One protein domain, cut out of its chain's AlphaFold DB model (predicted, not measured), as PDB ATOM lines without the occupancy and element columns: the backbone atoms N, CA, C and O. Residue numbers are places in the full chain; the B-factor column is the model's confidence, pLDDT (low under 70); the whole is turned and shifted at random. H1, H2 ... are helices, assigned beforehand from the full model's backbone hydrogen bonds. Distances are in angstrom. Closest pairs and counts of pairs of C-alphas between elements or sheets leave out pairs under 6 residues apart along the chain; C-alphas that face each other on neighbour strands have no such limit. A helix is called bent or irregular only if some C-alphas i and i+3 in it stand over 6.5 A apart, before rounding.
ATOM      1  N   GLU A 117     -24.523   6.487 -20.521       95.19
ATOM      2  CA  GLU A 117     -24.132   7.882 -20.728       95.19
ATOM      3  C   GLU A 117     -25.359   8.777 -20.897       95.19
ATOM      4  O   GLU A 117     -25.452   9.818 -20.247       95.19
ATOM      5  N   LYS A 118     -26.362   8.336 -21.667       93.31
ATOM      6  CA  LYS A 118     -27.656   9.030 -21.764       93.31
ATOM      7  C   LYS A 118     -28.300   9.215 -20.383       93.31
ATOM      8  O   LYS A 118     -28.733  10.319 -20.051       93.31
ATOM      9  N   GLY A 119     -28.275   8.175 -19.546       94.06
ATOM     10  CA  GLY A 119     -28.794   8.208 -18.175       94.06
ATOM     11  C   GLY A 119     -28.083   9.194 -17.240       94.06
ATOM     12  O   GLY A 119     -28.697   9.672 -16.290       94.06
ATOM     13  N   LYS A 120     -26.823   9.567 -17.511       97.38
ATOM     14  CA  LYS A 120     -26.100  10.599 -16.739       97.38
ATOM     15  C   LYS A 120     -26.517  12.021 -17.108       97.38
ATOM     16  O   LYS A 120     -26.415  12.929 -16.281       97.38
ATOM     17  N   TRP A 121     -26.916  12.237 -18.359       98.12
ATOM     18  CA  TRP A 121     -27.252  13.564 -18.876       98.12
ATOM     19  C   TRP A 121     -28.728  13.901 -18.740       98.12
ATOM     20  O   TRP A 121     -29.045  15.058 -18.472       98.12
ATOM     21  N   LEU A 122     -29.615  12.911 -18.864       98.12
ATOM     22  CA  LEU A 122     -31.057  13.134 -18.816       98.12
ATOM     23  C   LEU A 122     -31.521  13.854 -17.531       98.12
ATOM     24  O   LEU A 122     -32.186  14.880 -17.677       98.12
ATOM     25  N   PRO A 123     -31.093  13.469 -16.308       98.44
ATOM     26  CA  PRO A 123     -31.476  14.193 -15.092       98.44
ATOM     27  C   PRO A 123     -31.031  15.661 -15.104       98.44
ATOM     28  O   PRO A 123     -31.774  16.546 -14.701       98.44
ATOM     29  N   LYS A 124     -29.849  15.961 -15.663       98.56
ATOM     30  CA  LYS A 124     -29.348  17.343 -15.770       98.56
ATOM     31  C   LYS A 124     -30.199  18.190 -16.719       98.56
ATOM     32  O   LYS A 124     -30.348  19.395 -16.511       98.56
ATOM     33  N   VAL A 125     -30.721  17.577 -17.784       98.25
ATOM     34  CA  VAL A 125     -31.654  18.227 -18.716       98.25
ATOM     35  C   VAL A 125     -33.007  18.454 -18.043       98.25
ATOM     36  O   VAL A 125     -33.604  19.516 -18.215       98.25
ATOM     37  N   GLU A 126     -33.479  17.498 -17.244       98.12
ATOM     38  CA  GLU A 126     -34.703  17.648 -16.454       98.12
ATOM     39  C   GLU A 126     -34.593  18.777 -15.430       98.12
ATOM     40  O   GLU A 126     -35.469  19.644 -15.404       98.12
ATOM     41  N   ASP A 127     -33.493  18.826 -14.677       98.38
ATOM     42  CA  ASP A 127     -33.197  19.900 -13.729       98.38
ATOM     43  C   ASP A 127     -33.144  21.260 -14.432       98.38
ATOM     44  O   ASP A 127     -33.742  22.226 -13.968       98.38
ATOM     45  N   MET A 128     -32.518  21.342 -15.613       98.31
ATOM     46  CA  MET A 128     -32.527  22.571 -16.411       98.31
ATOM     47  C   MET A 128     -33.950  23.032 -16.745       98.31
ATOM     48  O   MET A 128     -34.275  24.204 -16.561       98.31
ATOM     49  N   TYR A 129     -34.812  22.142 -17.242       97.81
ATOM     50  CA  TYR A 129     -36.188  22.524 -17.562       97.81
ATOM     51  C   TYR A 129     -37.012  22.865 -16.321       97.81
ATOM     52  O   TYR A 129     -37.883  23.734 -16.403       97.81
ATOM     53  N   LYS A 130     -36.734  22.225 -15.182       97.62
ATOM     54  CA  LYS A 130     -37.342  22.563 -13.894       97.62
ATOM     55  C   LYS A 130     -36.962  23.982 -13.468       97.62
ATOM     56  O   LYS A 130     -37.862  24.786 -13.231       97.62
ATOM     57  N   ASP A 131     -35.676  24.327 -13.498       98.00
ATOM     58  CA  ASP A 131     -35.189  25.675 -13.177       98.00
ATOM     59  C   ASP A 131     -35.825  26.735 -14.092       98.00
ATOM     60  O   ASP A 131     -36.256  27.799 -13.644       98.00
ATOM     61  N   LEU A 132     -35.913  26.450 -15.396       97.44
ATOM     62  CA  LEU A 132     -36.534  27.353 -16.369       97.44
ATOM     63  C   LEU A 132     -38.040  27.517 -16.120       97.44
ATOM     64  O   LEU A 132     -38.584  28.604 -16.317       97.44
ATOM     65  N   LEU A 133     -38.729  26.466 -15.672       96.50
ATOM     66  CA  LEU A 133     -40.143  26.540 -15.316       96.50
ATOM     67  C   LEU A 133     -40.361  27.368 -14.041       96.50
ATOM     68  O   LEU A 133     -41.288  28.176 -13.993       96.50
ATOM     69  N   GLU A 134     -39.491  27.230 -13.041       96.69
ATOM     70  CA  GLU A 134     -39.498  28.061 -11.832       96.69
ATOM     71  C   GLU A 134     -39.256  29.544 -12.166       96.69
ATOM     72  O   GLU A 134     -40.006  30.424 -11.722       96.69
ATOM     73  N   GLN A 135     -38.292  29.833 -13.046       96.00
ATOM     74  CA  GLN A 135     -38.080  31.179 -13.594       96.00
ATOM     75  C   GLN A 135     -39.318  31.700 -14.334       96.00
ATOM     76  O   GLN A 135     -39.724  32.849 -14.171       96.00
ATOM     77  N   ALA A 136     -39.970  30.858 -15.136       95.19
ATOM     78  CA  ALA A 136     -41.167  31.261 -15.860       95.19
ATOM     79  C   ALA A 136     -42.356  31.557 -14.925       95.19
ATOM     80  O   ALA A 136     -43.138  32.478 -15.184       95.19
ATOM     81  N   ASN A 137     -42.497  30.793 -13.839       95.56
ATOM     82  CA  ASN A 137     -43.557  30.967 -12.848       95.56
ATOM     83  C   ASN A 137     -43.361  32.228 -11.997       95.56
ATOM     84  O   ASN A 137     -44.346  32.883 -11.660       95.56
ATOM     85  N   SER A 138     -42.112  32.602 -11.715       95.44
ATOM     86  CA  SER A 138     -41.762  33.832 -10.986       95.44
ATOM     87  C   SER A 138     -41.777  35.100 -11.852       95.44
ATOM     88  O   SER A 138     -41.782  36.213 -11.324       95.44
ATOM     89  N   LEU A 139     -41.828  34.970 -13.183       95.06
ATOM     90  CA  LEU A 139     -41.827  36.106 -14.102       95.06
ATOM     91  C   LEU A 139     -43.155  36.892 -14.077       95.06
ATOM     92  O   LEU A 139     -44.134  36.512 -14.728       95.06
ATOM     93  N   ASP A 140     -43.154  38.060 -13.425       95.75
ATOM     94  CA  ASP A 140     -44.234  39.053 -13.515       95.75
ATOM     95  C   ASP A 140     -43.910  40.154 -14.543       95.75
ATOM     96  O   ASP A 140     -43.343  41.210 -14.245       95.75
ATOM     97  N   ILE A 141     -44.344  39.927 -15.786       95.56
ATOM     98  CA  ILE A 141     -44.220  40.897 -16.887       95.56
ATOM     99  C   ILE A 141     -44.911  42.226 -16.543       95.56
ATOM    100  O   ILE A 141     -44.452  43.294 -16.952       95.56
ATOM    101  N   GLY A 142     -46.028  42.180 -15.813       95.38
ATOM    102  CA  GLY A 142     -46.806  43.359 -15.455       95.38
ATOM    103  C   GLY A 142     -46.068  44.251 -14.462       95.38
ATOM    104  O   GLY A 142     -46.043  45.468 -14.650       95.38
ATOM    105  N   ALA A 143     -45.447  43.665 -13.438       95.31
ATOM    106  CA  ALA A 143     -44.581  44.380 -12.501       95.31
ATOM    107  C   ALA A 143     -43.359  44.990 -13.202       95.31
ATOM    108  O   ALA A 143     -43.128  46.192 -13.065       95.31
ATOM    109  N   ILE A 144     -42.649  44.213 -14.033       95.06
ATOM    110  CA  ILE A 144     -41.472  44.700 -14.778       95.06
ATOM    111  C   ILE A 144     -41.850  45.883 -15.677       95.06
ATOM    112  O   ILE A 144     -41.177  46.915 -15.678       95.06
ATOM    113  N   ALA A 145     -42.944  45.760 -16.433       95.25
ATOM    114  CA  ALA A 145     -43.390  46.821 -17.326       95.25
ATOM    115  C   ALA A 145     -43.846  48.077 -16.571       95.25
ATOM    116  O   ALA A 145     -43.584  49.183 -17.041       95.25
ATOM    117  N   ARG A 146     -44.496  47.927 -15.403       95.25
ATOM    118  CA  ARG A 146     -44.882  49.059 -14.543       95.25
ATOM    119  C   ARG A 146     -43.649  49.827 -14.086       95.25
ATOM    120  O   ARG A 146     -43.537  50.998 -14.439       95.25
ATOM    121  N   SER A 147     -42.707  49.143 -13.436       94.75
ATOM    122  CA  SER A 147     -41.470  49.743 -12.923       94.75
ATOM    123  C   SER A 147     -40.679  50.461 -14.024       94.75
ATOM    124  O   SER A 147     -40.349  51.635 -13.896       94.75
ATOM    125  N   ARG A 148     -40.471  49.824 -15.185       93.56
ATOM    126  CA  ARG A 148     -39.742  50.458 -16.301       93.56
ATOM    127  C   ARG A 148     -40.485  51.643 -16.929       93.56
ATOM    128  O   ARG A 148     -39.852  52.542 -17.472       93.56
ATOM    129  N   SER A 149     -41.817  51.661 -16.877       94.06
ATOM    130  CA  SER A 149     -42.615  52.771 -17.416       94.06
ATOM    131  C   SER A 149     -42.662  54.000 -16.502       94.06
ATOM    132  O   SER A 149     -43.061  55.070 -16.955       94.06
ATOM    133  N   GLU A 150     -42.262  53.882 -15.232       91.69
ATOM    134  CA  GLU A 150     -42.290  54.994 -14.272       91.69
ATOM    135  C   GLU A 150     -41.324  56.121 -14.629       91.69
ATOM    136  O   GLU A 150     -41.656  57.277 -14.390       91.69
ATOM    137  N   GLY A 151     -40.206  55.809 -15.292       89.06
ATOM    138  CA  GLY A 151     -39.272  56.815 -15.810       89.06
ATOM    139  C   GLY A 151     -39.775  57.578 -17.043       89.06
ATOM    140  O   GLY A 151     -39.083  58.459 -17.543       89.06
ATOM    141  N   SER A 152     -40.956  57.245 -17.573       90.50
ATOM    142  CA  SER A 152     -41.539  57.935 -18.729       90.50
ATOM    143  C   SER A 152     -42.393  59.132 -18.304       90.50
ATOM    144  O   SER A 152     -43.075  59.090 -17.281       90.50
ATOM    145  N   SER A 153     -42.439  60.174 -19.142       90.44
ATOM    146  CA  SER A 153     -43.322  61.332 -18.930       90.44
ATOM    147  C   SER A 153     -44.784  60.897 -18.699       90.44
ATOM    148  O   SER A 153     -45.259  59.998 -19.409       90.44
ATOM    149  N   PRO A 154     -45.538  61.541 -17.779       90.69
ATOM    150  CA  PRO A 154     -46.912  61.156 -17.442       90.69
ATOM    151  C   PRO A 154     -47.829  60.985 -18.661       90.69
ATOM    152  O   PRO A 154     -48.600  60.027 -18.724       90.69
ATOM    153  N   ARG A 155     -47.678  61.850 -19.675       93.19
ATOM    154  CA  ARG A 155     -48.458  61.807 -20.925       93.19
ATOM    155  C   ARG A 155     -48.238  60.519 -21.728       93.19
ATOM    156  O   ARG A 155     -49.155  60.051 -22.398       93.19
ATOM    157  N   TYR A 156     -47.045  59.934 -21.652       93.75
ATOM    158  CA  TYR A 156     -46.659  58.748 -22.422       93.75
ATOM    159  C   TYR A 156     -46.585  57.469 -21.587       93.75
ATOM    160  O   TYR A 156     -46.425  56.392 -22.158       93.75
ATOM    161  N   LYS A 157     -46.763  57.543 -20.261       93.69
ATOM    162  CA  LYS A 157     -46.613  56.408 -19.336       93.69
ATOM    163  C   LYS A 157     -47.431  55.179 -19.746       93.69
ATOM    164  O   LYS A 157     -46.916  54.064 -19.765       93.69
ATOM    165  N   LYS A 158     -48.685  55.371 -20.175       94.69
ATOM    166  CA  LYS A 158     -49.554  54.276 -20.653       94.69
ATOM    167  C   LYS A 158     -49.034  53.633 -21.944       94.69
ATOM    168  O   LYS A 158     -49.122  52.416 -22.102       94.69
ATOM    169  N   THR A 159     -48.509  54.438 -22.865       95.69
ATOM    170  CA  THR A 159     -47.932  53.961 -24.129       95.69
ATOM    171  C   THR A 159     -46.622  53.223 -23.876       95.69
ATOM    172  O   THR A 159     -46.469  52.092 -24.337       95.69
ATOM    173  N   ALA A 160     -45.731  53.804 -23.069       94.75
ATOM    174  CA  ALA A 160     -44.477  53.188 -22.649       94.75
ATOM    175  C   ALA A 160     -44.726  51.836 -21.970       94.75
ATOM    176  O   ALA A 160     -44.156  50.832 -22.386       94.75
ATOM    177  N   TYR A 161     -45.663  51.770 -21.019       96.94
ATOM    178  CA  TYR A 161     -46.060  50.520 -20.369       96.94
ATOM    179  C   TYR A 161     -46.462  49.433 -21.375       96.94
ATOM    180  O   TYR A 161     -45.983  48.303 -21.292       96.94
ATOM    181  N   LYS A 162     -47.323  49.758 -22.351       97.38
ATOM    182  CA  LYS A 162     -47.767  48.794 -23.372       97.38
ATOM    183  C   LYS A 162     -46.604  48.289 -24.229       97.38
ATOM    184  O   LYS A 162     -46.529  47.088 -24.486       97.38
ATOM    185  N   LEU A 163     -45.719  49.189 -24.661       96.00
ATOM    186  CA  LEU A 163     -44.555  48.842 -25.476       96.00
ATOM    187  C   LEU A 163     -43.579  47.957 -24.699       96.00
ATOM    188  O   LEU A 163     -43.221  46.885 -25.180       96.00
ATOM    189  N   ILE A 164     -43.237  48.346 -23.469       96.31
ATOM    190  CA  ILE A 164     -42.334  47.585 -22.600       96.31
ATOM    191  C   ILE A 164     -42.927  46.214 -22.281       96.31
ATOM    192  O   ILE A 164     -42.234  45.208 -22.370       96.31
ATOM    193  N   ARG A 165     -44.221  46.137 -21.952       97.06
ATOM    194  CA  ARG A 165     -44.887  44.855 -21.686       97.06
ATOM    195  C   ARG A 165     -44.780  43.911 -22.883       97.06
ATOM    196  O   ARG A 165     -44.527  42.723 -22.695       97.06
ATOM    197  N   LYS A 166     -44.981  44.428 -24.099       96.00
ATOM    198  CA  LYS A 166     -44.845  43.645 -25.334       96.00
ATOM    199  C   LYS A 166     -43.401  43.188 -25.536       96.00
ATOM    200  O   LYS A 166     -43.191  42.015 -25.822       96.00
ATOM    201  N   ASP A 167     -42.431  44.078 -25.357       95.25
ATOM    202  CA  ASP A 167     -41.006  43.767 -25.487       95.25
ATOM    203  C   ASP A 167     -40.550  42.692 -24.487       95.25
ATOM    204  O   ASP A 167     -40.039  41.650 -24.890       95.25
ATOM    205  N   VAL A 168     -40.862  42.860 -23.198       95.31
ATOM    206  CA  VAL A 168     -40.554  41.872 -22.150       95.31
ATOM    207  C   VAL A 168     -41.211  40.523 -22.458       95.31
ATOM    208  O   VAL A 168     -40.573  39.481 -22.311       95.31
ATOM    209  N   ALA A 169     -42.462  40.512 -22.933       95.06
ATOM    210  CA  ALA A 169     -43.129  39.276 -23.335       95.06
ATOM    211  C   ALA A 169     -42.452  38.598 -24.539       95.06
ATOM    212  O   ALA A 169     -42.367  37.372 -24.577       95.06
ATOM    213  N   MET A 170     -41.954  39.373 -25.509       94.31
ATOM    214  CA  MET A 170     -41.212  38.841 -26.657       94.31
ATOM    215  C   MET A 170     -39.852  38.273 -26.241       94.31
ATOM    216  O   MET A 170     -39.517  37.168 -26.659       94.31
ATOM    217  N   GLN A 171     -39.107  38.966 -25.377       94.44
ATOM    218  CA  GLN A 171     -37.806  38.511 -24.866       94.44
ATOM    219  C   GLN A 171     -37.922  37.231 -24.023       94.44
ATOM    220  O   GLN A 171     -37.035  36.380 -24.056       94.44
ATOM    221  N   ASN A 172     -39.046  37.048 -23.325       95.62
ATOM    222  CA  ASN A 172     -39.309  35.890 -22.461       95.62
ATOM    223  C   ASN A 172     -40.236  34.845 -23.099       95.62
ATOM    224  O   ASN A 172     -40.801  33.996 -22.407       95.62
ATOM    225  N   ARG A 173     -40.427  34.890 -24.420       95.69
ATOM    226  CA  ARG A 173     -41.417  34.060 -25.117       95.69
ATOM    227  C   ARG A 173     -41.210  32.558 -24.899       95.69
ATOM    228  O   ARG A 173     -42.198  31.842 -24.741       95.69
ATOM    229  N   GLN A 174     -39.961  32.088 -24.843       94.94
ATOM    230  CA  GLN A 174     -39.666  30.678 -24.568       94.94
ATOM    231  C   GLN A 174     -40.106  30.257 -23.156       94.94
ATOM    232  O   GLN A 174     -40.801  29.253 -23.018       94.94
ATOM    233  N   LEU A 175     -39.810  31.061 -22.128       95.06
ATOM    234  CA  LEU A 175     -40.266  30.808 -20.754       95.06
ATOM    235  C   LEU A 175     -41.797  30.806 -20.658       95.06
ATOM    236  O   LEU A 175     -42.402  29.906 -20.077       95.06
ATOM    237  N   LEU A 176     -42.454  31.779 -21.292       94.31
ATOM    238  CA  LEU A 176     -43.918  31.849 -21.313       94.31
ATOM    239  C   LEU A 176     -44.558  30.656 -22.029       94.31
ATOM    240  O   LEU A 176     -45.659  30.247 -21.659       94.31
ATOM    241  N   ARG A 177     -43.892  30.096 -23.047       94.06
ATOM    242  CA  ARG A 177     -44.325  28.849 -23.684       94.06
ATOM    243  C   ARG A 177     -44.170  27.671 -22.730       94.06
ATOM    244  O   ARG A 177     -45.118  26.900 -22.645       94.06
ATOM    245  N   LEU A 178     -43.049  27.554 -22.013       93.19
ATOM    246  CA  LEU A 178     -42.809  26.445 -21.078       93.19
ATOM    247  C   LEU A 178     -43.915  26.317 -20.022       93.19
ATOM    248  O   LEU A 178     -44.321  25.206 -19.703       93.19
ATOM    249  N   ARG A 179     -44.488  27.440 -19.563       92.50
ATOM    250  CA  ARG A 179     -45.659  27.432 -18.660       92.50
ATOM    251  C   ARG A 179     -46.901  26.777 -19.258       92.50
ATOM    252  O   ARG A 179     -47.740  26.277 -18.522       92.50
ATOM    253  N   LYS A 180     -47.071  26.872 -20.578       92.31
ATOM    254  CA  LYS A 180     -48.246  26.362 -21.302       92.31
ATOM    255  C   LYS A 180     -48.033  24.948 -21.825       92.31
ATOM    256  O   LYS A 180     -48.982  24.178 -21.890       92.31
ATOM    257  N   LYS A 181     -46.812  24.643 -22.262       93.50
ATOM    258  CA  LYS A 181     -46.418  23.357 -22.826       93.50
ATOM    259  C   LYS A 181     -44.996  23.048 -22.370       93.50
ATOM    260  O   LYS A 181     -44.062  23.739 -22.781       93.50
TER     261      LYS A 181
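Overview. This is residues 117 to 181 of the 256 residues of an uncharacterized protein of Thorarchaeota archaeon (strain OWC) (UniProt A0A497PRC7). The printed part is a long, thin, folded-back run of helices: it goes out through H1 and then H2, turns over at residues 150 to 156, and folds back through H3, which packs on H2, and H4, which packs on residues 132 to 136 of H1. Residues 117 to 128 of H1 stick out beyond this doubled body as a single arm. The printed part has 65 residues with four named helices, in the order H1, H2, H3, H4, and no named strand, and its class is all helix. It is only just extended, close to loose, with a radius of gyration of the C-alphas of 16.6 A, and its C-alphas span 59 by 16 by 15 A.

Along the chain. H1 comes first, residues 117 to 138, and is the longest helix; it begins at C-alpha 117 at (-24.132, 7.882, -20.728) and measures 32.9 A from first to last C-alpha. H1 is irregular, but only just: C-alphas 120 and 123 are 6.7 A apart. H2 holds residues 141 to 149, 12.0 A long, ending at C-alpha 149 at (-42.615, 52.771, -17.416). H3 holds residues 157 to 171 and measures 20.7 A. H4, residues 173 to 178, measures 8.7 A and ends at C-alpha 178 at (-42.809, 26.445, -21.078).

Arrangement. H1 touches H4 with residues 132 to 136 alone. The closest C-alphas of these two, those of Ala 136 and Leu 175, are 5.0 A apart, and the helices run opposite ways at a steep tilt of 66 degrees. H1 and H2 are apart, though they follow each other in the chain. H2 touches H3 with 19 pairs of C-alphas within 8 A; the closest are those of Ala 145 and Arg 165, 5.0 A apart. H2 and H3 run opposite ways at a steep tilt of 48 degrees. H3 and H4 are close but not clearly touching, with the closest C-alphas, those of Ala 169 and Leu 176, 7.7 A apart. H1 and H3 are apart, and so are H2 and H4. In H2, H3 and H4 every O i to N i+4 pair is within hydrogen-bond range; in H1 it is 16 of 18.

Size, cuts and confidence. The outline is a rod, and the two C-alphas farthest apart, those of Glu 117 and Arg 155, are 59.2 A from each other. Residues 117 to 128, which belong to H1, stand free; the body without them spans 41 by 14 by 12 A. The links from H1 to H2 and from H3 to H4 are tight, and the link from H2 to H3, with 7 residues, is short. The printed part has no cut. Its mean pLDDT is 95.2, and no printed residue is under 70.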